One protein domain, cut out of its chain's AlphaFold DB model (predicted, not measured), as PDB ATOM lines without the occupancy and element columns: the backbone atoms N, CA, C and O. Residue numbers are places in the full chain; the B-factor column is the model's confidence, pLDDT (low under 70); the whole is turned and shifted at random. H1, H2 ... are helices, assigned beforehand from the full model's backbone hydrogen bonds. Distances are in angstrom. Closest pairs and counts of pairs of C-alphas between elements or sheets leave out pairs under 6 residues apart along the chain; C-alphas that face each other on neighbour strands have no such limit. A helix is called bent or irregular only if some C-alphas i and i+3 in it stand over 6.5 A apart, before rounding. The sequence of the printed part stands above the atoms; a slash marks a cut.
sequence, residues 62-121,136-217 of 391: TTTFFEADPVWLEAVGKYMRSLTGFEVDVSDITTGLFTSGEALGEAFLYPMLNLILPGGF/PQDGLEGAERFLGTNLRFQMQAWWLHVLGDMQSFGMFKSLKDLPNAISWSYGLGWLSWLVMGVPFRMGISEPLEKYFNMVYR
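AT A GLANCE: This is residues 62 to 121 and 136 to 217 of the 391 residues of an uncharacterized protein of marine sediment metagenome (UniProt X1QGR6). The model is a loose, open frame of helices: the long helix H5, the helix H4 and the arm H7a of the bent helix H7 converge near Ile 116, Gly 142 and Gly 203 and spread apart away from there, and H7b folds over the first residues of H5. H6 lies at the wide end between H5 and H7a, while H2 runs beside H5 with few contacts and the short H3 lies between H2 and H4. The printed part has 142 residues with seven named helices, H1 to H7 in order, and no named strand; its class is all helix. It is loose, with a radius of gyration of the C-alphas of 17.9 A, and elongated, spanning 57 by 31 by 30 A.

IN THESE COORDINATES: H1, residues 62 to 66, begins at C-alpha 62 (0.588, 3.276, -6.638). H2 is residues 70 to 84, 20.9 A long, and H3 is residues 90 to 96. H4, residues 101 to 116, is 22.3 A long, with a kink of 26 degrees near residue 108; it is neither bent nor irregular, but only just: C-alphas 107 and 110 are 6.2 A apart. H5, residues 136 to 167, measures 47.2 A from C-alpha 136 (-46.824, -6.172, -0.859). H6, residues 175 to 185, is only just irregular, with C-alphas 176 and 179 6.8 A apart. H7, residues 188 to 216, was assigned as one helix by its hydrogen bonds but is bent, with C-alphas 203 and 206 7.1 A apart. Its arms are H7a, residues 188 to 203, irregular with C-alphas 195 and 198 6.53 A apart, and H7b, residues 206 to 216, ending at C-alpha 216 (-49.752, -17.026, 6.019).

HOW THE PARTS SIT: H4 is the hub. With residues 115 to 116 alone it touches H5, closest C-alphas Ile 116 and Gly 142 at 5.2 A, at a steep tilt of 56 degrees. It touches H7a, closest C-alphas Ile 116 and Gly 203 at 5.6 A. H5 touches H7b with residues 136 to 140 alone, closest C-alphas Pro 136 and Pro 207 at 4.2 A. H3 only just touches H2, with 3 pairs of C-alphas within 8 A, closest Gly 77 and Val 90 at 5.9 A. H6 and H7a are close but not clearly touching, closest C-alphas Ser 183 and Gly 189 at 6.5 A. H1 and H2 are apart. Every O i to N i+4 pair is within hydrogen-bond range in H1, H2, H3 and H7b; the counts are 11 of 12 in H4, 27 of 28 in H5, 5 of 7 in H6 and 10 of 12 in H7a.

THE WHOLE: The C-alphas farthest apart, Thr 63 and Arg 217, are 59.0 A apart. Residues 122 to 135 are not printed, with 18.7 A between C-alphas 121 and 136. Of the links printed whole, none is long. Mean pLDDT of the printed part is 71.9; 81 residues are under 70, among them 62 to 77 and 151 to 188.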
ATOM      1  N   THR A  62       1.882   2.617  -6.586       54.16
ATOM      2  CA  THR A  62       0.588   3.276  -6.638       54.16
ATOM      3  C   THR A  62       0.167   3.617  -8.053       54.16
ATOM      4  O   THR A  62      -0.989   3.436  -8.386       54.16
ATOM      5  N   THR A  63       1.083   4.026  -8.921       60.84
ATOM      6  CA  THR A  63       0.780   4.239 -10.341       60.84
ATOM      7  C   THR A  63       0.505   2.906 -11.033       60.84
ATOM      8  O   THR A  63      -0.529   2.745 -11.653       60.84
ATOM      9  N   THR A  64       1.328   1.878 -10.813       59.75
ATOM     10  CA  THR A  64       1.131   0.559 -11.450       59.75
ATOM     11  C   THR A  64      -0.148  -0.159 -10.989       59.75
ATOM     12  O   THR A  64      -0.730  -0.912 -11.763       59.75
ATOM     13  N   PHE A  65      -0.570   0.017  -9.731       50.97
ATOM     14  CA  PHE A  65      -1.712  -0.704  -9.153       50.97
ATOM     15  C   PHE A  65      -2.972   0.153  -8.945       50.97
ATOM     16  O   PHE A  65      -4.057  -0.420  -8.865       50.97
ATOM     17  N   PHE A  66      -2.860   1.482  -8.839       52.06
ATOM     18  CA  PHE A  66      -4.002   2.394  -8.653       52.06
ATOM     19  C   PHE A  66      -4.279   3.309  -9.855       52.06
ATOM     20  O   PHE A  66      -5.383   3.849  -9.913       52.06
ATOM     21  N   GLU A  67      -3.386   3.439 -10.848       58.53
ATOM     22  CA  GLU A  67      -3.837   3.847 -12.187       58.53
ATOM     23  C   GLU A  67      -4.476   2.620 -12.824       58.53
ATOM     24  O   GLU A  67      -3.812   1.674 -13.249       58.53
ATOM     25  N   ALA A  68      -5.802   2.586 -12.790       56.59
ATOM     26  CA  ALA A  68      -6.534   1.462 -13.324       56.59
ATOM     27  C   ALA A  68      -6.290   1.373 -14.840       56.59
ATOM     28  O   ALA A  68      -6.533   2.330 -15.576       56.59
ATOM     29  N   ASP A  69      -5.794   0.217 -15.292       62.38
ATOM     30  CA  ASP A  69      -5.579  -0.075 -16.709       62.38
ATOM     31  C   ASP A  69      -6.868   0.260 -17.494       62.38
ATOM     32  O   ASP A  69      -7.940  -0.227 -17.116       62.38
ATOM     33  N   PRO A  70      -6.811   1.072 -18.568       69.69
ATOM     34  CA  PRO A  70      -7.983   1.430 -19.367       69.69
ATOM     35  C   PRO A  70      -8.812   0.222 -19.827       69.69
ATOM     36  O   PRO A  70     -10.037   0.302 -19.897       69.69
ATOM     37  N   VAL A  71      -8.167  -0.921 -20.081       68.31
ATOM     38  CA  VAL A  71      -8.825  -2.180 -20.457       68.31
ATOM     39  C   VAL A  71      -9.596  -2.773 -19.275       68.31
ATOM     40  O   VAL A  71     -10.704  -3.286 -19.439       68.31
ATOM     41  N   TRP A  72      -9.032  -2.691 -18.068       58.78
ATOM     42  CA  TRP A  72      -9.701  -3.126 -16.843       58.78
ATOM     43  C   TRP A  72     -10.890  -2.226 -16.501       58.78
ATOM     44  O   TRP A  72     -11.974  -2.707 -16.181       58.78
ATOM     45  N   LEU A  73     -10.703  -0.919 -16.640       58.91
ATOM     46  CA  LEU A  73     -11.731   0.101 -16.492       58.91
ATOM     47  C   LEU A  73     -12.906  -0.117 -17.452       58.91
ATOM     48  O   LEU A  73     -14.058  -0.145 -17.020       58.91
ATOM     49  N   GLU A  74     -12.634  -0.371 -18.731       69.69
ATOM     50  CA  GLU A  74     -13.660  -0.719 -19.717       69.69
ATOM     51  C   GLU A  74     -14.403  -2.011 -19.336       69.69
ATOM     52  O   GLU A  74     -15.628  -2.101 -19.474       69.69
ATOM     53  N   ALA A  75     -13.686  -3.010 -18.810       64.62
ATOM     54  CA  ALA A  75     -14.293  -4.242 -18.322       64.62
ATOM     55  C   ALA A  75     -15.211  -3.993 -17.113       64.62
ATOM     56  O   ALA A  75     -16.329  -4.508 -17.099       64.62
ATOM     57  N   VAL A  76     -14.791  -3.170 -16.144       56.28
ATOM     58  CA  VAL A  76     -15.598  -2.779 -14.973       56.28
ATOM     59  C   VAL A  76     -16.817  -1.946 -15.388       56.28
ATOM     60  O   VAL A  76     -17.913  -2.197 -14.893       56.28
ATOM     61  N   GLY A  77     -16.682  -1.021 -16.339       62.44
ATOM     62  CA  GLY A  77     -17.806  -0.238 -16.867       62.44
ATOM     63  C   GLY A  77     -18.848  -1.110 -17.575       62.44
ATOM     64  O   GLY A  77     -20.037  -1.065 -17.246       62.44
ATOM     65  N   LYS A  78     -18.411  -1.994 -18.486       70.88
ATOM     66  CA  LYS A  78     -19.290  -2.990 -19.137       70.88
ATOM     67  C   LYS A  78     -19.952  -3.911 -18.116       70.88
ATOM     68  O   LYS A  78     -21.123  -4.266 -18.255       70.88
ATOM     69  N   TYR A  79     -19.205  -4.284 -17.085       59.91
ATOM     70  CA  TYR A  79     -19.678  -5.109 -15.988       59.91
ATOM     71  C   TYR A  79     -20.778  -4.412 -15.180       59.91
ATOM     72  O   TYR A  79     -21.862  -4.983 -15.044       59.91
ATOM     73  N   MET A  80     -20.554  -3.175 -14.727       57.22
ATOM     74  CA  MET A  80     -21.538  -2.379 -13.984       57.22
ATOM     75  C   MET A  80     -22.804  -2.157 -14.812       57.22
ATOM     76  O   MET A  80     -23.900  -2.435 -14.328       57.22
ATOM     77  N   ARG A  81     -22.663  -1.819 -16.100       69.75
ATOM     78  CA  ARG A  81     -23.798  -1.703 -17.026       69.75
ATOM     79  C   ARG A  81     -24.605  -2.990 -17.141       69.75
ATOM     80  O   ARG A  81     -25.830  -2.957 -17.131       69.75
ATOM     81  N   SER A  82     -23.934  -4.135 -17.225       64.81
ATOM     82  CA  SER A  82     -24.611  -5.434 -17.311       64.81
ATOM     83  C   SER A  82     -25.344  -5.836 -16.024       64.81
ATOM     84  O   SER A  82     -26.146  -6.770 -16.053       64.81
ATOM     85  N   LEU A  83     -25.020  -5.206 -14.891       54.06
ATOM     86  CA  LEU A  83     -25.600  -5.491 -13.579       54.06
ATOM     87  C   LEU A  83     -26.756  -4.562 -13.248       54.06
ATOM     88  O   LEU A  83     -27.791  -5.024 -12.782       54.06
ATOM     89  N   THR A  84     -26.570  -3.268 -13.477       59.53
ATOM     90  CA  THR A  84     -27.512  -2.235 -13.043       59.53
ATOM     91  C   THR A  84     -28.404  -1.750 -14.184       59.53
ATOM     92  O   THR A  84     -29.445  -1.157 -13.927       59.53
ATOM     93  N   GLY A  85     -28.012  -1.994 -15.439       66.50
ATOM     94  CA  GLY A  85     -28.657  -1.431 -16.626       66.50
ATOM     95  C   GLY A  85     -28.228   0.006 -16.949       66.50
ATOM     96  O   GLY A  85     -28.612   0.514 -18.000       66.50
ATOM     97  N   PHE A  86     -27.413   0.645 -16.103       65.00
ATOM     98  CA  PHE A  86     -26.961   2.030 -16.272       65.00
ATOM     99  C   PHE A  86     -25.559   2.090 -16.891       65.00
ATOM    100  O   PHE A  86     -24.668   1.340 -16.492       65.00
ATOM    101  N   GLU A  87     -25.342   2.977 -17.866       71.81
ATOM    102  CA  GLU A  87     -23.983   3.328 -18.295       71.81
ATOM    103  C   GLU A  87     -23.328   4.149 -17.186       71.81
ATOM    104  O   GLU A  87     -23.734   5.274 -16.920       71.81
ATOM    105  N   VAL A  88     -22.338   3.560 -16.519       62.12
ATOM    106  CA  VAL A  88     -21.459   4.300 -15.616       62.12
ATOM    107  C   VAL A  88     -20.280   4.765 -16.453       62.12
ATOM    108  O   VAL A  88     -19.551   3.921 -16.986       62.12
ATOM    109  N   ASP A  89     -20.118   6.079 -16.606       67.06
ATOM    110  CA  ASP A  89     -18.951   6.612 -17.295       67.06
ATOM    111  C   ASP A  89     -17.703   6.306 -16.465       67.06
ATOM    112  O   ASP A  89     -17.599   6.585 -15.267       67.06
ATOM    113  N   VAL A  90     -16.748   5.655 -17.110       59.88
ATOM    114  CA  VAL A  90     -15.549   5.176 -16.447       59.88
ATOM    115  C   VAL A  90     -14.573   6.321 -16.182       59.88
ATOM    116  O   VAL A  90     -13.799   6.237 -15.227       59.88
ATOM    117  N   SER A  91     -14.646   7.417 -16.952       62.97
ATOM    118  CA  SER A  91     -13.914   8.640 -16.608       62.97
ATOM    119  C   SER A  91     -14.458   9.302 -15.350       62.97
ATOM    120  O   SER A  91     -13.679   9.890 -14.603       62.97
ATOM    121  N   ASP A  92     -15.746   9.160 -15.047       61.31
ATOM    122  CA  ASP A  92     -16.320   9.699 -13.810       61.31
ATOM    123  C   ASP A  92     -15.888   8.870 -12.600       61.31
ATOM    124  O   ASP A  92     -15.627   9.416 -11.529       61.31
ATOM    125  N   ILE A  93     -15.695   7.559 -12.781       56.94
ATOM    126  CA  ILE A  93     -15.101   6.696 -11.757       56.94
ATOM    127  C   ILE A  93     -13.658   7.128 -11.483       56.94
ATOM    128  O   ILE A  93     -13.312   7.336 -10.329       56.94
ATOM    129  N   THR A  94     -12.801   7.295 -12.493       55.66
ATOM    130  CA  THR A  94     -11.376   7.609 -12.269       55.66
ATOM    131  C   THR A  94     -11.116   9.052 -11.862       55.66
ATOM    132  O   THR A  94     -10.248   9.300 -11.031       55.66
ATOM    133  N   THR A  95     -11.859  10.010 -12.407       56.62
ATOM    134  CA  THR A  95     -11.692  11.431 -12.075       56.62
ATOM    135  C   THR A  95     -12.438  11.771 -10.783       56.62
ATOM    136  O   THR A  95     -11.934  12.536  -9.966       56.62
ATOM    137  N   GLY A  96     -13.598  11.151 -10.543       49.00
ATOM    138  CA  GLY A  96     -14.431  11.339  -9.354       49.00
ATOM    139  C   GLY A  96     -13.928  10.616  -8.101       49.00
ATOM    140  O   GLY A  96     -13.943  11.231  -7.034       49.00
ATOM    141  N   LEU A  97     -13.394   9.378  -8.202       46.88
ATOM    142  CA  LEU A  97     -12.884   8.621  -7.032       46.88
ATOM    143  C   LEU A  97     -11.847   9.405  -6.220       46.88
ATOM    144  O   LEU A  97     -11.715   9.180  -5.018       46.88
ATOM    145  N   PHE A  98     -11.088  10.276  -6.885       47.66
ATOM    146  CA  PHE A  98      -9.973  11.003  -6.284       47.66
ATOM    147  C   PHE A  98     -10.240  12.503  -6.098       47.66
ATOM    148  O   PHE A  98      -9.403  13.177  -5.501       47.66
ATOM    149  N   THR A  99     -11.383  13.035  -6.558       54.47
ATOM    150  CA  THR A  99     -11.695  14.476  -6.455       54.47
ATOM    151  C   THR A  99     -12.818  14.806  -5.472       54.47
ATOM    152  O   THR A  99     -12.708  15.828  -4.794       54.47
ATOM    153  N   SER A 100     -13.848  13.961  -5.302       67.25
ATOM    154  CA  SER A 100     -14.819  14.115  -4.207       67.25
ATOM    155  C   SER A 100     -15.517  12.799  -3.830       67.25
ATOM    156  O   SER A 100     -16.018  12.055  -4.671       67.25
ATOM    157  N   GLY A 101     -15.595  12.505  -2.528       67.50
ATOM    158  CA  GLY A 101     -16.330  11.332  -2.030       67.50
ATOM    159  C   GLY A 101     -17.845  11.406  -2.267       67.50
ATOM    160  O   GLY A 101     -18.516  10.377  -2.240       67.50
ATOM    161  N   GLU A 102     -18.381  12.602  -2.522       71.12
ATOM    162  CA  GLU A 102     -19.806  12.848  -2.773       71.12
ATOM    163  C   GLU A 102     -20.246  12.323  -4.144       71.12
ATOM    164  O   GLU A 102     -21.210  11.565  -4.208       71.12
ATOM    165  N   ALA A 103     -19.498  12.625  -5.213       69.38
ATOM    166  CA  ALA A 103     -19.810  12.148  -6.564       69.38
ATOM    167  C   ALA A 103     -19.733  10.615  -6.657       69.38
ATOM    168  O   ALA A 103     -20.559   9.968  -7.299       69.38
ATOM    169  N   LEU A 104     -18.769  10.017  -5.947       67.50
ATOM    170  CA  LEU A 104     -18.681   8.565  -5.814       67.50
ATOM    171  C   LEU A 104     -19.897   8.002  -5.067       67.50
ATOM    172  O   LEU A 104     -20.483   7.010  -5.494       67.50
ATOM    173  N   GLY A 105     -20.287   8.632  -3.957       71.75
ATOM    174  CA  GLY A 105     -21.474   8.246  -3.201       71.75
ATOM    175  C   GLY A 105     -22.729   8.253  -4.070       71.75
ATOM    176  O   GLY A 105     -23.475   7.280  -4.061       71.75
ATOM    177  N   GLU A 106     -22.920   9.298  -4.869       72.38
ATOM    178  CA  GLU A 106     -24.055   9.468  -5.775       72.38
ATOM    179  C   GLU A 106     -24.095   8.397  -6.879       72.38
ATOM    180  O   GLU A 106     -25.103   7.701  -7.044       72.38
ATOM    181  N   ALA A 107     -22.961   8.176  -7.554       69.50
ATOM    182  CA  ALA A 107     -22.827   7.192  -8.628       69.50
ATOM    183  C   ALA A 107     -23.117   5.751  -8.172       69.50
ATOM    184  O   ALA A 107     -23.574   4.925  -8.963       69.50
ATOM    185  N   PHE A 108     -22.865   5.433  -6.898       73.44
ATOM    186  CA  PHE A 108     -23.158   4.118  -6.326       73.44
ATOM    187  C   PHE A 108     -24.535   4.038  -5.667       73.44
ATOM    188  O   PHE A 108     -25.202   3.003  -5.768       73.44
ATOM    189  N   LEU A 109     -24.979   5.100  -4.994       79.31
ATOM    190  CA  LEU A 109     -26.224   5.098  -4.235       79.31
ATOM    191  C   LEU A 109     -27.432   4.922  -5.152       79.31
ATOM    192  O   LEU A 109     -28.280   4.083  -4.860       79.31
ATOM    193  N   TYR A 110     -27.507   5.637  -6.276       79.69
ATOM    194  CA  TYR A 110     -28.677   5.564  -7.156       79.69
ATOM    195  C   TYR A 110     -28.910   4.182  -7.775       79.69
ATOM    196  O   TYR A 110     -30.021   3.654  -7.643       79.69
ATOM    197  N   PRO A 111     -27.901   3.518  -8.373       79.69
ATOM    198  CA  PRO A 111     -28.065   2.142  -8.824       79.69
ATOM    199  C   PRO A 111     -28.474   1.194  -7.693       79.69
ATOM    200  O   PRO A 111     -29.323   0.328  -7.897       79.69
ATOM    201  N   MET A 112     -27.923   1.372  -6.488       80.44
ATOM    202  CA  MET A 112     -28.288   0.559  -5.326       80.44
ATOM    203  C   MET A 112     -29.734   0.797  -4.883       80.44
ATOM    204  O   MET A 112     -30.446  -0.160  -4.582       80.44
ATOM    205  N   LEU A 113     -30.204   2.044  -4.894       83.81
ATOM    206  CA  LEU A 113     -31.602   2.371  -4.626       83.81
ATOM    207  C   LEU A 113     -32.530   1.784  -5.695       83.81
ATOM    208  O   LEU A 113     -33.597   1.297  -5.341       83.81
ATOM    209  N   ASN A 114     -32.115   1.717  -6.962       82.81
ATOM    210  CA  ASN A 114     -32.890   1.093  -8.045       82.81
ATOM    211  C   ASN A 114     -33.050  -0.426  -7.903       82.81
ATOM    212  O   ASN A 114     -34.036  -0.994  -8.379       82.81
ATOM    213  N   LEU A 115     -32.110  -1.090  -7.229       80.62
ATOM    214  CA  LEU A 115     -32.236  -2.510  -6.893       80.62
ATOM    215  C   LEU A 115     -33.254  -2.754  -5.774       80.62
ATOM    216  O   LEU A 115     -33.854  -3.824  -5.719       80.62
ATOM    217  N   ILE A 116     -33.433  -1.773  -4.887       86.06
ATOM    218  CA  ILE A 116     -34.237  -1.895  -3.667       86.06
ATOM    219  C   ILE A 116     -35.655  -1.365  -3.879       86.06
ATOM    220  O   ILE A 116     -36.625  -1.987  -3.450       86.06
ATOM    221  N   LEU A 117     -35.787  -0.213  -4.533       84.69
ATOM    222  CA  LEU A 117     -37.052   0.478  -4.716       84.69
ATOM    223  C   LEU A 117     -37.747  -0.017  -5.997       84.69
ATOM    224  O   LEU A 117     -37.120  -0.148  -7.055       84.69
ATOM    225  N   PRO A 118     -39.048  -0.346  -5.940       77.56
ATOM    226  CA  PRO A 118     -39.821  -0.674  -7.132       77.56
ATOM    227  C   PRO A 118     -40.065   0.570  -7.992       77.56
ATOM    228  O   PRO A 118     -40.176   1.683  -7.483       77.56
ATOM    229  N   GLY A 119     -40.147   0.370  -9.308       72.12
ATOM    230  CA  GLY A 119     -40.384   1.442 -10.284       72.12
ATOM    231  C   GLY A 119     -39.138   2.214 -10.725       72.12
ATOM    232  O   GLY A 119     -39.205   2.914 -11.729       72.12
ATOM    233  N   GLY A 120     -38.002   2.029 -10.044       65.19
ATOM    234  CA  GLY A 120     -36.776   2.773 -10.316       65.19
ATOM    235  C   GLY A 120     -36.889   4.245  -9.904       65.19
ATOM    236  O   GLY A 120     -37.924   4.894 -10.023       65.19
ATOM    237  N   PHE A 121     -35.797   4.792  -9.401       65.00
ATOM    238  CA  PHE A 121     -35.583   6.217  -9.251       65.00
ATOM    239  C   PHE A 121     -35.345   6.787 -10.654       65.00
ATOM    240  O   PHE A 121     -34.222   6.823 -11.154       65.00
ATOM    241  N   PRO A 136     -47.491  -5.021  -1.469       92.81
ATOM    242  CA  PRO A 136     -46.824  -6.172  -0.859       92.81
ATOM    243  C   PRO A 136     -45.937  -6.977  -1.830       92.81
ATOM    244  O   PRO A 136     -44.837  -7.383  -1.473       92.81
ATOM    245  N   GLN A 137     -46.377  -7.160  -3.082       92.44
ATOM    246  CA  GLN A 137     -45.629  -7.895  -4.114       92.44
ATOM    247  C   GLN A 137     -44.294  -7.231  -4.470       92.44
ATOM    248  O   GLN A 137     -43.340  -7.927  -4.814       92.44
ATOM    249  N   ASP A 138     -44.212  -5.906  -4.346       90.56
ATOM    250  CA  ASP A 138     -43.011  -5.159  -4.701       90.56
ATOM    251  C   ASP A 138     -41.835  -5.513  -3.768       90.56
ATOM    252  O   ASP A 138     -40.680  -5.469  -4.188       90.56
ATOM    253  N   GLY A 139     -42.120  -5.938  -2.527       90.88
ATOM    254  CA  GLY A 139     -41.098  -6.415  -1.592       90.88
ATOM    255  C   GLY A 139     -40.488  -7.755  -1.994       90.88
ATOM    256  O   GLY A 139     -39.285  -7.948  -1.835       90.88
ATOM    257  N   LEU A 140     -41.288  -8.665  -2.562       90.12
ATOM    258  CA  LEU A 140     -40.785  -9.933  -3.098       90.12
ATOM    259  C   LEU A 140     -39.898  -9.683  -4.322       90.12
ATOM    260  O   LEU A 140     -38.775 -10.176  -4.374       90.12
ATOM    261  N   GLU A 141     -40.359  -8.848  -5.255       88.06
ATOM    262  CA  GLU A 141     -39.585  -8.474  -6.444       88.06
ATOM    263  C   GLU A 141     -38.289  -7.734  -6.074       88.06
ATOM    264  O   GLU A 141     -37.231  -7.980  -6.652       88.06
ATOM    265  N   GLY A 142     -38.340  -6.828  -5.092       86.75
ATOM    266  CA  GLY A 142     -37.156  -6.164  -4.549       86.75
ATOM    267  C   GLY A 142     -36.173  -7.152  -3.914       86.75
ATOM    268  O   GLY A 142     -34.975  -7.090  -4.193       86.75
ATOM    269  N   ALA A 143     -36.662  -8.109  -3.116       86.38
ATOM    270  CA  ALA A 143     -35.829  -9.155  -2.521       86.38
ATOM    271  C   ALA A 143     -35.158 -10.036  -3.586       86.38
ATOM    272  O   ALA A 143     -33.960 -10.298  -3.487       86.38
ATOM    273  N   GLU A 144     -35.892 -10.461  -4.617       82.38
ATOM    274  CA  GLU A 144     -35.361 -11.261  -5.727       82.38
ATOM    275  C   GLU A 144     -34.302 -10.499  -6.531       82.38
ATOM    276  O   GLU A 144     -33.216 -11.034  -6.775       82.38
ATOM    277  N   ARG A 145     -34.567  -9.230  -6.885       83.19
ATOM    278  CA  ARG A 145     -33.603  -8.357  -7.577       83.19
ATOM    279  C   ARG A 145     -32.331  -8.174  -6.758       83.19
ATOM    280  O   ARG A 145     -31.226  -8.342  -7.288       83.19
ATOM    281  N   PHE A 146     -32.472  -7.870  -5.469       84.19
ATOM    282  CA  PHE A 146     -31.335  -7.693  -4.574       84.19
ATOM    283  C   PHE A 146     -30.534  -8.989  -4.405       84.19
ATOM    284  O   PHE A 146     -29.320  -8.975  -4.598       84.19
ATOM    285  N   LEU A 147     -31.185 -10.114  -4.090       74.12
ATOM    286  CA  LEU A 147     -30.511 -11.402  -3.901       74.12
ATOM    287  C   LEU A 147     -29.825 -11.873  -5.183       74.12
ATOM    288  O   LEU A 147     -28.669 -12.287  -5.127       74.12
ATOM    289  N   GLY A 148     -30.493 -11.767  -6.333       70.81
ATOM    290  CA  GLY A 148     -29.913 -12.118  -7.629       70.81
ATOM    291  C   GLY A 148     -28.675 -11.280  -7.948       70.81
ATOM    292  O   GLY A 148     -27.639 -11.821  -8.341       70.81
ATOM    293  N   THR A 149     -28.745  -9.972  -7.699       74.44
ATOM    294  CA  THR A 149     -27.619  -9.057  -7.918       74.44
ATOM    295  C   THR A 149     -26.474  -9.326  -6.943       74.44
ATOM    296  O   THR A 149     -25.329  -9.463  -7.366       74.44
ATOM    297  N   ASN A 150     -26.766  -9.486  -5.651       74.06
ATOM    298  CA  ASN A 150     -25.773  -9.783  -4.620       74.06
ATOM    299  C   ASN A 150     -25.065 -11.127  -4.870       74.06
ATOM    300  O   ASN A 150     -23.839 -11.197  -4.810       74.06
ATOM    301  N   LEU A 151     -25.804 -12.187  -5.219       61.53
ATOM    302  CA  LEU A 151     -25.220 -13.483  -5.585       61.53
ATOM    303  C   LEU A 151     -24.309 -13.359  -6.807       61.53
ATOM    304  O   LEU A 151     -23.209 -13.912  -6.818       61.53
ATOM    305  N   ARG A 152     -24.729 -12.595  -7.820       61.34
ATOM    306  CA  ARG A 152     -23.916 -12.343  -9.012       61.34
ATOM    307  C   ARG A 152     -22.619 -11.603  -8.662       61.34
ATOM    308  O   ARG A 152     -21.555 -12.058  -9.081       61.34
ATOM    309  N   PHE A 153     -22.686 -10.566  -7.823       69.12
ATOM    310  CA  PHE A 153     -21.505  -9.866  -7.303       69.12
ATOM    311  C   PHE A 153     -20.556 -10.805  -6.552       69.12
ATOM    312  O   PHE A 153     -19.357 -10.805  -6.822       69.12
ATOM    313  N   GLN A 154     -21.073 -11.634  -5.640       58.25
ATOM    314  CA  GLN A 154     -20.249 -12.569  -4.869       58.25
ATOM    315  C   GLN A 154     -19.566 -13.608  -5.765       58.25
ATOM    316  O   GLN A 154     -18.375 -13.870  -5.601       58.25
ATOM    317  N   MET A 155     -20.285 -14.157  -6.747       55.53
ATOM    318  CA  MET A 155     -19.729 -15.116  -7.707       55.53
ATOM    319  C   MET A 155     -18.649 -14.491  -8.593       55.53
ATOM    320  O   MET A 155     -17.638 -15.131  -8.883       55.53
ATOM    321  N   GLN A 156     -18.831 -13.237  -9.004       59.44
ATOM    322  CA  GLN A 156     -17.868 -12.520  -9.837       59.44
ATOM    323  C   GLN A 156     -16.631 -12.090  -9.039       59.44
ATOM    324  O   GLN A 156     -15.513 -12.295  -9.506       59.44
ATOM    325  N   ALA A 157     -16.802 -11.594  -7.810       68.69
ATOM    326  CA  ALA A 157     -15.693 -11.318  -6.899       68.69
ATOM    327  C   ALA A 157     -14.891 -12.593  -6.591       68.69
ATOM    328  O   ALA A 157     -13.663 -12.586  -6.639       68.69
ATOM    329  N   TRP A 158     -15.577 -13.716  -6.353       69.50
ATOM    330  CA  TRP A 158     -14.933 -15.018  -6.196       69.50
ATOM    331  C   TRP A 158     -14.143 -15.430  -7.444       69.50
ATOM    332  O   TRP A 158     -12.998 -15.857  -7.323       69.50
ATOM    333  N   TRP A 159     -14.702 -15.256  -8.645       58.44
ATOM    334  CA  TRP A 159     -14.001 -15.564  -9.893       58.44
ATOM    335  C   TRP A 159     -12.750 -14.701 -10.097       58.44
ATOM    336  O   TRP A 159     -11.693 -15.214 -10.463       58.44
ATOM    337  N   LEU A 160     -12.841 -13.404  -9.799       65.12
ATOM    338  CA  LEU A 160     -11.691 -12.501  -9.830       65.12
ATOM    339  C   LEU A 160     -10.623 -12.905  -8.821       65.12
ATOM    340  O   LEU A 160      -9.439 -12.858  -9.143       65.12
ATOM    341  N   HIS A 161     -11.021 -13.367  -7.635       65.31
ATOM    342  CA  HIS A 161     -10.078 -13.938  -6.679       65.31
ATOM    343  C   HIS A 161      -9.386 -15.184  -7.235       65.31
ATOM    344  O   HIS A 161      -8.172 -15.297  -7.111       65.31
ATOM    345  N   VAL A 162     -10.120 -16.091  -7.887       63.72
ATOM    346  CA  VAL A 162      -9.533 -17.287  -8.514       63.72
ATOM    347  C   VAL A 162      -8.523 -16.897  -9.597       63.72
ATOM    348  O   VAL A 162      -7.398 -17.394  -9.582       63.72
ATOM    349  N   LEU A 163      -8.878 -15.979 -10.501       61.41
ATOM    350  CA  LEU A 163      -7.977 -15.512 -11.560       61.41
ATOM    351  C   LEU A 163      -6.754 -14.769 -11.004       61.41
ATOM    352  O   LEU A 163      -5.632 -15.013 -11.450       61.41
ATOM    353  N   GLY A 164      -6.953 -13.907 -10.006       64.94
ATOM    354  CA  GLY A 164      -5.878 -13.181  -9.335       64.94
ATOM    355  C   GLY A 164      -4.912 -14.114  -8.605       64.94
ATOM    356  O   GLY A 164      -3.695 -13.961  -8.730       64.94
ATOM    357  N   ASP A 165      -5.420 -15.129  -7.906       67.19
ATOM    358  CA  ASP A 165      -4.596 -16.147  -7.243       67.19
ATOM    359  C   ASP A 165      -3.831 -17.006  -8.268       67.19
ATOM    360  O   ASP A 165      -2.663 -17.336  -8.039       67.19
ATOM    361  N   MET A 166      -4.444 -17.318  -9.418       64.44
ATOM    362  CA  MET A 166      -3.794 -18.045 -10.517       64.44
ATOM    363  C   MET A 166      -2.674 -17.233 -11.180       64.44
ATOM    364  O   MET A 166      -1.590 -17.770 -11.399       64.44
ATOM    365  N   GLN A 167      -2.898 -15.950 -11.478       64.19
ATOM    366  CA  GLN A 167      -1.903 -15.085 -12.127       64.19
ATOM    367  C   GLN A 167      -0.755 -14.708 -11.184       64.19
ATOM    368  O   GLN A 167       0.393 -14.591 -11.608       64.19
ATOM    369  N   SER A 168      -1.050 -14.537  -9.894       68.00
ATOM    370  CA  SER A 168      -0.057 -14.161  -8.883       68.00
ATOM    371  C   SER A 168       0.699 -15.338  -8.266       68.00
ATOM    372  O   SER A 168       1.537 -15.116  -7.387       68.00
ATOM    373  N   PHE A 169       0.383 -16.582  -8.654       68.69
ATOM    374  CA  PHE A 169       0.845 -17.801  -7.975       68.69
ATOM    375  C   PHE A 169       0.654 -17.743  -6.441       68.69
ATOM    376  O   PHE A 169       1.459 -18.275  -5.676       68.69
ATOM    377  N   GLY A 170      -0.397 -17.063  -5.973       63.84
ATOM    378  CA  GLY A 170      -0.714 -16.894  -4.552       63.84
ATOM    379  C   GLY A 170       0.177 -15.916  -3.772       63.84
ATOM    380  O   GLY A 170       0.020 -15.815  -2.552       63.84
ATOM    381  N   MET A 171       1.087 -15.177  -4.419       59.91
ATOM    382  CA  MET A 171       1.981 -14.238  -3.721       59.91
ATOM    383  C   MET A 171       1.271 -12.981  -3.193       59.91
ATOM    384  O   MET A 171       1.731 -12.397  -2.214       59.91
ATOM    385  N   PHE A 172       0.139 -12.574  -3.777       61.09
ATOM    386  CA  PHE A 172      -0.562 -11.331  -3.406       61.09
ATOM    387  C   PHE A 172      -1.760 -11.533  -2.467       61.09
ATOM    388  O   PHE A 172      -2.583 -10.635  -2.280       61.09
ATOM    389  N   LYS A 173      -1.837 -12.693  -1.806       64.75
ATOM    390  CA  LYS A 173      -2.962 -13.049  -0.932       64.75
ATOM    391  C   LYS A 173      -3.159 -12.105   0.266       64.75
ATOM    392  O   LYS A 173      -4.275 -12.006   0.754       64.75
ATOM    393  N   SER A 174      -2.118 -11.426   0.753       56.22
ATOM    394  CA  SER A 174      -2.218 -10.502   1.899       56.22
ATOM    395  C   SER A 174      -2.589  -9.070   1.504       56.22
ATOM    396  O   SER A 174      -3.302  -8.399   2.245       56.22
ATOM    397  N   LEU A 175      -2.155  -8.606   0.328       56.56
ATOM    398  CA  LEU A 175      -2.452  -7.260  -0.176       56.56
ATOM    399  C   LEU A 175      -3.936  -7.089  -0.533       56.56
ATOM    400  O   LEU A 175      -4.487  -6.011  -0.339       56.56
ATOM    401  N   LYS A 176      -4.608  -8.163  -0.964       64.19
ATOM    402  CA  LYS A 176      -6.050  -8.147  -1.265       64.19
ATOM    403  C   LYS A 176      -6.951  -8.019  -0.025       64.19
ATOM    404  O   LYS A 176      -8.076  -7.544  -0.140       64.19
ATOM    405  N   ASP A 177      -6.482  -8.434   1.155       67.75
ATOM    406  CA  ASP A 177      -7.279  -8.381   2.394       67.75
ATOM    407  C   ASP A 177      -7.151  -7.012   3.093       67.75
ATOM    408  O   ASP A 177      -7.962  -6.676   3.957       67.75
ATOM    409  N   LEU A 178      -6.169  -6.195   2.689       58.78
ATOM    410  CA  LEU A 178      -5.869  -4.895   3.285       58.78
ATOM    411  C   LEU A 178      -7.015  -3.874   3.126       58.78
ATOM    412  O   LEU A 178      -7.408  -3.300   4.140       58.78
ATOM    413  N   PRO A 179      -7.629  -3.670   1.940       60.91
ATOM    414  CA  PRO A 179      -8.763  -2.750   1.808       60.91
ATOM    415  C   PRO A 179      -9.979  -3.189   2.626       60.91
ATOM    416  O   PRO A 179     -10.672  -2.356   3.204       60.91
ATOM    417  N   ASN A 180     -10.214  -4.502   2.724       69.69
ATOM    418  CA  ASN A 180     -11.297  -5.053   3.531       69.69
ATOM    419  C   ASN A 180     -11.037  -4.794   5.027       69.69
ATOM    420  O   ASN A 180     -11.905  -4.283   5.726       69.69
ATOM    421  N   ALA A 181      -9.816  -5.053   5.510       62.41
ATOM    422  CA  ALA A 181      -9.422  -4.778   6.892       62.41
ATOM    423  C   ALA A 181      -9.494  -3.281   7.242       62.41
ATOM    424  O   ALA A 181      -9.955  -2.933   8.330       62.41
ATOM    425  N   ILE A 182      -9.093  -2.399   6.321       56.41
ATOM    426  CA  ILE A 182      -9.216  -0.942   6.462       56.41
ATOM    427  C   ILE A 182     -10.698  -0.544   6.530       56.41
ATOM    428  O   ILE A 182     -11.111   0.079   7.506       56.41
ATOM    429  N   SER A 183     -11.517  -0.966   5.561       66.19
ATOM    430  CA  SER A 183     -12.960  -0.677   5.516       66.19
ATOM    431  C   SER A 183     -13.689  -1.109   6.796       66.19
ATOM    432  O   SER A 183     -14.482  -0.346   7.358       66.19
ATOM    433  N   TRP A 184     -13.363  -2.296   7.319       65.19
ATOM    434  CA  TRP A 184     -13.909  -2.790   8.583       65.19
ATOM    435  C   TRP A 184     -13.387  -2.041   9.811       65.19
ATOM    436  O   TRP A 184     -14.175  -1.747  10.708       65.19
ATOM    437  N   SER A 185     -12.100  -1.687   9.857       55.78
ATOM    438  CA  SER A 185     -11.506  -0.966  10.998       55.78
ATOM    439  C   SER A 185     -12.052   0.455  11.146       55.78
ATOM    440  O   SER A 185     -12.209   0.935  12.264       55.78
ATOM    441  N   TYR A 186     -12.393   1.113  10.034       65.00
ATOM    442  CA  TYR A 186     -13.051   2.425  10.030       65.00
ATOM    443  C   TYR A 186     -14.581   2.346  10.178       65.00
ATOM    444  O   TYR A 186     -15.250   3.377  10.175       65.00
ATOM    445  N   GLY A 187     -15.157   1.144  10.302       67.81
ATOM    446  CA  GLY A 187     -16.600   0.957  10.478       67.81
ATOM    447  C   GLY A 187     -17.445   1.334   9.256       67.81
ATOM    448  O   GLY A 187     -18.666   1.438   9.376       67.81
ATOM    449  N   LEU A 188     -16.837   1.508   8.075       69.88
ATOM    450  CA  LEU A 188     -17.534   1.936   6.856       69.88
ATOM    451  C   LEU A 188     -18.591   0.920   6.415       69.88
ATOM    452  O   LEU A 188     -19.673   1.306   5.975       69.88
ATOM    453  N   GLY A 189     -18.320  -0.375   6.606       75.06
ATOM    454  CA  GLY A 189     -19.309  -1.429   6.378       75.06
ATOM    455  C   GLY A 189     -20.550  -1.258   7.261       75.06
ATOM    456  O   GLY A 189     -21.670  -1.281   6.759       75.06
ATOM    457  N   TRP A 190     -20.365  -1.018   8.563       78.50
ATOM    458  CA  TRP A 190     -21.475  -0.826   9.505       78.50
ATOM    459  C   TRP A 190     -22.273   0.454   9.225       78.50
ATOM    460  O   TRP A 190     -23.503   0.423   9.225       78.50
ATOM    461  N   LEU A 191     -21.594   1.565   8.922       76.12
ATOM    462  CA  LEU A 191     -22.254   2.821   8.551       76.12
ATOM    463  C   LEU A 191     -23.063   2.672   7.256       76.12
ATOM    464  O   LEU A 191     -24.194   3.147   7.184       76.12
ATOM    465  N   SER A 192     -22.528   1.945   6.272       78.31
ATOM    466  CA  SER A 192     -23.249   1.639   5.030       78.31
ATOM    467  C   SER A 192     -24.519   0.829   5.302       78.31
ATOM    468  O   SER A 192     -25.567   1.129   4.737       78.31
ATOM    469  N   TRP A 193     -24.467  -0.145   6.219       87.00
ATOM    470  CA  TRP A 193     -25.654  -0.883   6.673       87.00
ATOM    471  C   TRP A 193     -26.703   0.023   7.324       87.00
ATOM    472  O   TRP A 193     -27.895  -0.164   7.088       87.00
ATOM    473  N   LEU A 194     -26.282   1.008   8.120       87.25
ATOM    474  CA  LEU A 194     -27.195   1.949   8.771       87.25
ATOM    475  C   LEU A 194     -27.887   2.863   7.750       87.25
ATOM    476  O   LEU A 194     -29.105   3.026   7.811       87.25
ATOM    477  N   VAL A 195     -27.135   3.400   6.783       86.31
ATOM    478  CA  VAL A 195     -27.671   4.260   5.711       86.31
ATOM    479  C   VAL A 195     -28.607   3.474   4.792       86.31
ATOM    480  O   VAL A 195     -29.730   3.904   4.534       86.31
ATOM    481  N   MET A 196     -28.192   2.286   4.347       89.69
ATOM    482  CA  MET A 196     -28.995   1.455   3.448       89.69
ATOM    483  C   MET A 196     -30.166   0.762   4.154       89.69
ATOM    484  O   MET A 196     -31.129   0.363   3.500       89.69
ATOM    485  N   GLY A 197     -30.129   0.644   5.482       93.19
ATOM    486  CA  GLY A 197     -31.156  -0.038   6.265       93.19
ATOM    487  C   GLY A 197     -32.556   0.555   6.101       93.19
ATOM    488  O   GLY A 197     -33.533  -0.193   6.124       93.19
ATOM    489  N   VAL A 198     -32.672   1.872   5.890       93.00
ATOM    490  CA  VAL A 198     -33.971   2.530   5.663       93.00
ATOM    491  C   VAL A 198     -34.548   2.169   4.286       93.00
ATOM    492  O   VAL A 198     -35.660   1.635   4.264       93.00
ATOM    493  N   PRO A 199     -33.829   2.353   3.156       90.19
ATOM    494  CA  PRO A 199     -34.273   1.850   1.857       90.19
ATOM    495  C   PRO A 199     -34.650   0.366   1.876       90.19
ATOM    496  O   PRO A 199     -35.714   0.014   1.376       90.19
ATOM    497  N   PHE A 200     -33.832  -0.500   2.490       92.88
ATOM    498  CA  PHE A 200     -34.134  -1.935   2.588       92.88
ATOM    499  C   PHE A 200     -35.427  -2.206   3.351       92.88
ATOM    500  O   PHE A 200     -36.251  -3.001   2.903       92.88
ATOM    501  N   ARG A 201     -35.624  -1.532   4.488       94.12
ATOM    502  CA  ARG A 201     -36.828  -1.703   5.300       94.12
ATOM    503  C   ARG A 201     -38.076  -1.277   4.541       94.12
ATOM    504  O   ARG A 201     -39.019  -2.056   4.453       94.12
ATOM    505  N   MET A 202     -38.053  -0.075   3.969       93.12
ATOM    506  CA  MET A 202     -39.210   0.507   3.291       93.12
ATOM    507  C   MET A 202     -39.498  -0.185   1.955       93.12
ATOM    508  O   MET A 202     -40.651  -0.478   1.664       93.12
ATOM    509  N   GLY A 203     -38.468  -0.451   1.147       91.38
ATOM    510  CA  GLY A 203     -38.606  -1.001  -0.204       91.38
ATOM    511  C   GLY A 203     -38.766  -2.519  -0.261       91.38
ATOM    512  O   GLY A 203     -39.434  -3.018  -1.162       91.38
ATOM    513  N   ILE A 204     -38.190  -3.254   0.698       92.62
ATOM    514  CA  ILE A 204     -38.169  -4.724   0.682       92.62
ATOM    515  C   ILE A 204     -38.835  -5.308   1.924       92.62
ATOM    516  O   ILE A 204     -39.841  -6.001   1.791       92.62
ATOM    517  N   SER A 205     -38.301  -5.058   3.123       95.06
ATOM    518  CA  SER A 205     -38.694  -5.814   4.320       95.06
ATOM    519  C   SER A 205     -40.161  -5.619   4.709       95.06
ATOM    520  O   SER A 205     -40.860  -6.610   4.885       95.06
ATOM    521  N   GLU A 206     -40.652  -4.381   4.807       94.69
ATOM    522  CA  GLU A 206     -42.042  -4.110   5.201       94.69
ATOM    523  C   GLU A 206     -43.069  -4.585   4.155       94.69
ATOM    524  O   GLU A 206     -44.060  -5.216   4.540       94.69
ATOM    525  N   PRO A 207     -42.900  -4.340   2.837       94.31
ATOM    526  CA  PRO A 207     -43.816  -4.902   1.846       94.31
ATOM    527  C   PRO A 207     -43.770  -6.436   1.803       94.31
ATOM    528  O   PRO A 207     -44.820  -7.067   1.685       94.31
ATOM    529  N   LEU A 208     -42.589  -7.041   1.971       93.81
ATOM    530  CA  LEU A 208     -42.433  -8.496   2.031       93.81
ATOM    531  C   LEU A 208     -43.112  -9.095   3.271       93.81
ATOM    532  O   LEU A 208     -43.781 -10.123   3.169       93.81
ATOM    533  N   GLU A 209     -43.009  -8.436   4.426       94.12
ATOM    534  CA  GLU A 209     -43.750  -8.806   5.633       94.12
ATOM    535  C   GLU A 209     -45.261  -8.758   5.376       94.12
ATOM    536  O   GLU A 209     -45.968  -9.722   5.661       94.12
ATOM    537  N   LYS A 210     -45.766  -7.689   4.745       92.12
ATOM    538  CA  LYS A 210     -47.183  -7.596   4.348       92.12
ATOM    539  C   LYS A 210     -47.586  -8.720   3.395       92.12
ATOM    540  O   LYS A 210     -48.676  -9.268   3.543       92.12
ATOM    541  N   TYR A 211     -46.726  -9.083   2.443       93.44
ATOM    542  CA  TYR A 211     -46.983 -10.179   1.509       93.44
ATOM    543  C   TYR A 211     -47.140 -11.503   2.260       93.44
ATOM    544  O   TYR A 211     -48.144 -12.197   2.098       93.44
ATOM    545  N   PHE A 212     -46.204 -11.817   3.155       92.19
ATOM    546  CA  PHE A 212     -46.288 -13.027   3.964       92.19
ATOM    547  C   PHE A 212     -47.434 -12.991   4.975       92.19
ATOM    548  O   PHE A 212     -48.062 -14.023   5.190       92.19
ATOM    549  N   ASN A 213     -47.804 -11.825   5.502       92.81
ATOM    550  CA  ASN A 213     -48.993 -11.683   6.336       92.81
ATOM    551  C   ASN A 213     -50.285 -11.955   5.555       92.81
ATOM    552  O   ASN A 213     -51.215 -12.535   6.101       92.81
ATOM    553  N   MET A 214     -50.356 -11.613   4.265       91.12
ATOM    554  CA  MET A 214     -51.509 -11.967   3.429       91.12
ATOM    555  C   MET A 214     -51.588 -13.471   3.140       91.12
ATOM    556  O   MET A 214     -52.688 -14.033   3.123       91.12
ATOM    557  N   VAL A 215     -50.435 -14.105   2.900       91.88
ATOM    558  CA  VAL A 215     -50.331 -15.529   2.541       91.88
ATOM    559  C   VAL A 215     -50.531 -16.427   3.758       91.88
ATOM    560  O   VAL A 215     -51.363 -17.328   3.722       91.88
ATOM    561  N   TYR A 216     -49.785 -16.175   4.831       94.06
ATOM    562  CA  TYR A 216     -49.752 -17.026   6.019       94.06
ATOM    563  C   TYR A 216     -50.693 -16.564   7.128       94.06
ATOM    564  O   TYR A 216     -51.042 -17.376   7.976       94.06
ATOM    565  N   ARG A 217     -51.116 -15.291   7.122       92.50
ATOM    566  CA  ARG A 217     -52.002 -14.690   8.139       92.50
ATOM    567  C   ARG A 217     -51.569 -15.029   9.571       92.50
ATOM    568  O   ARG A 217     -52.386 -15.510  10.349       92.50
TER     569      ARG A 217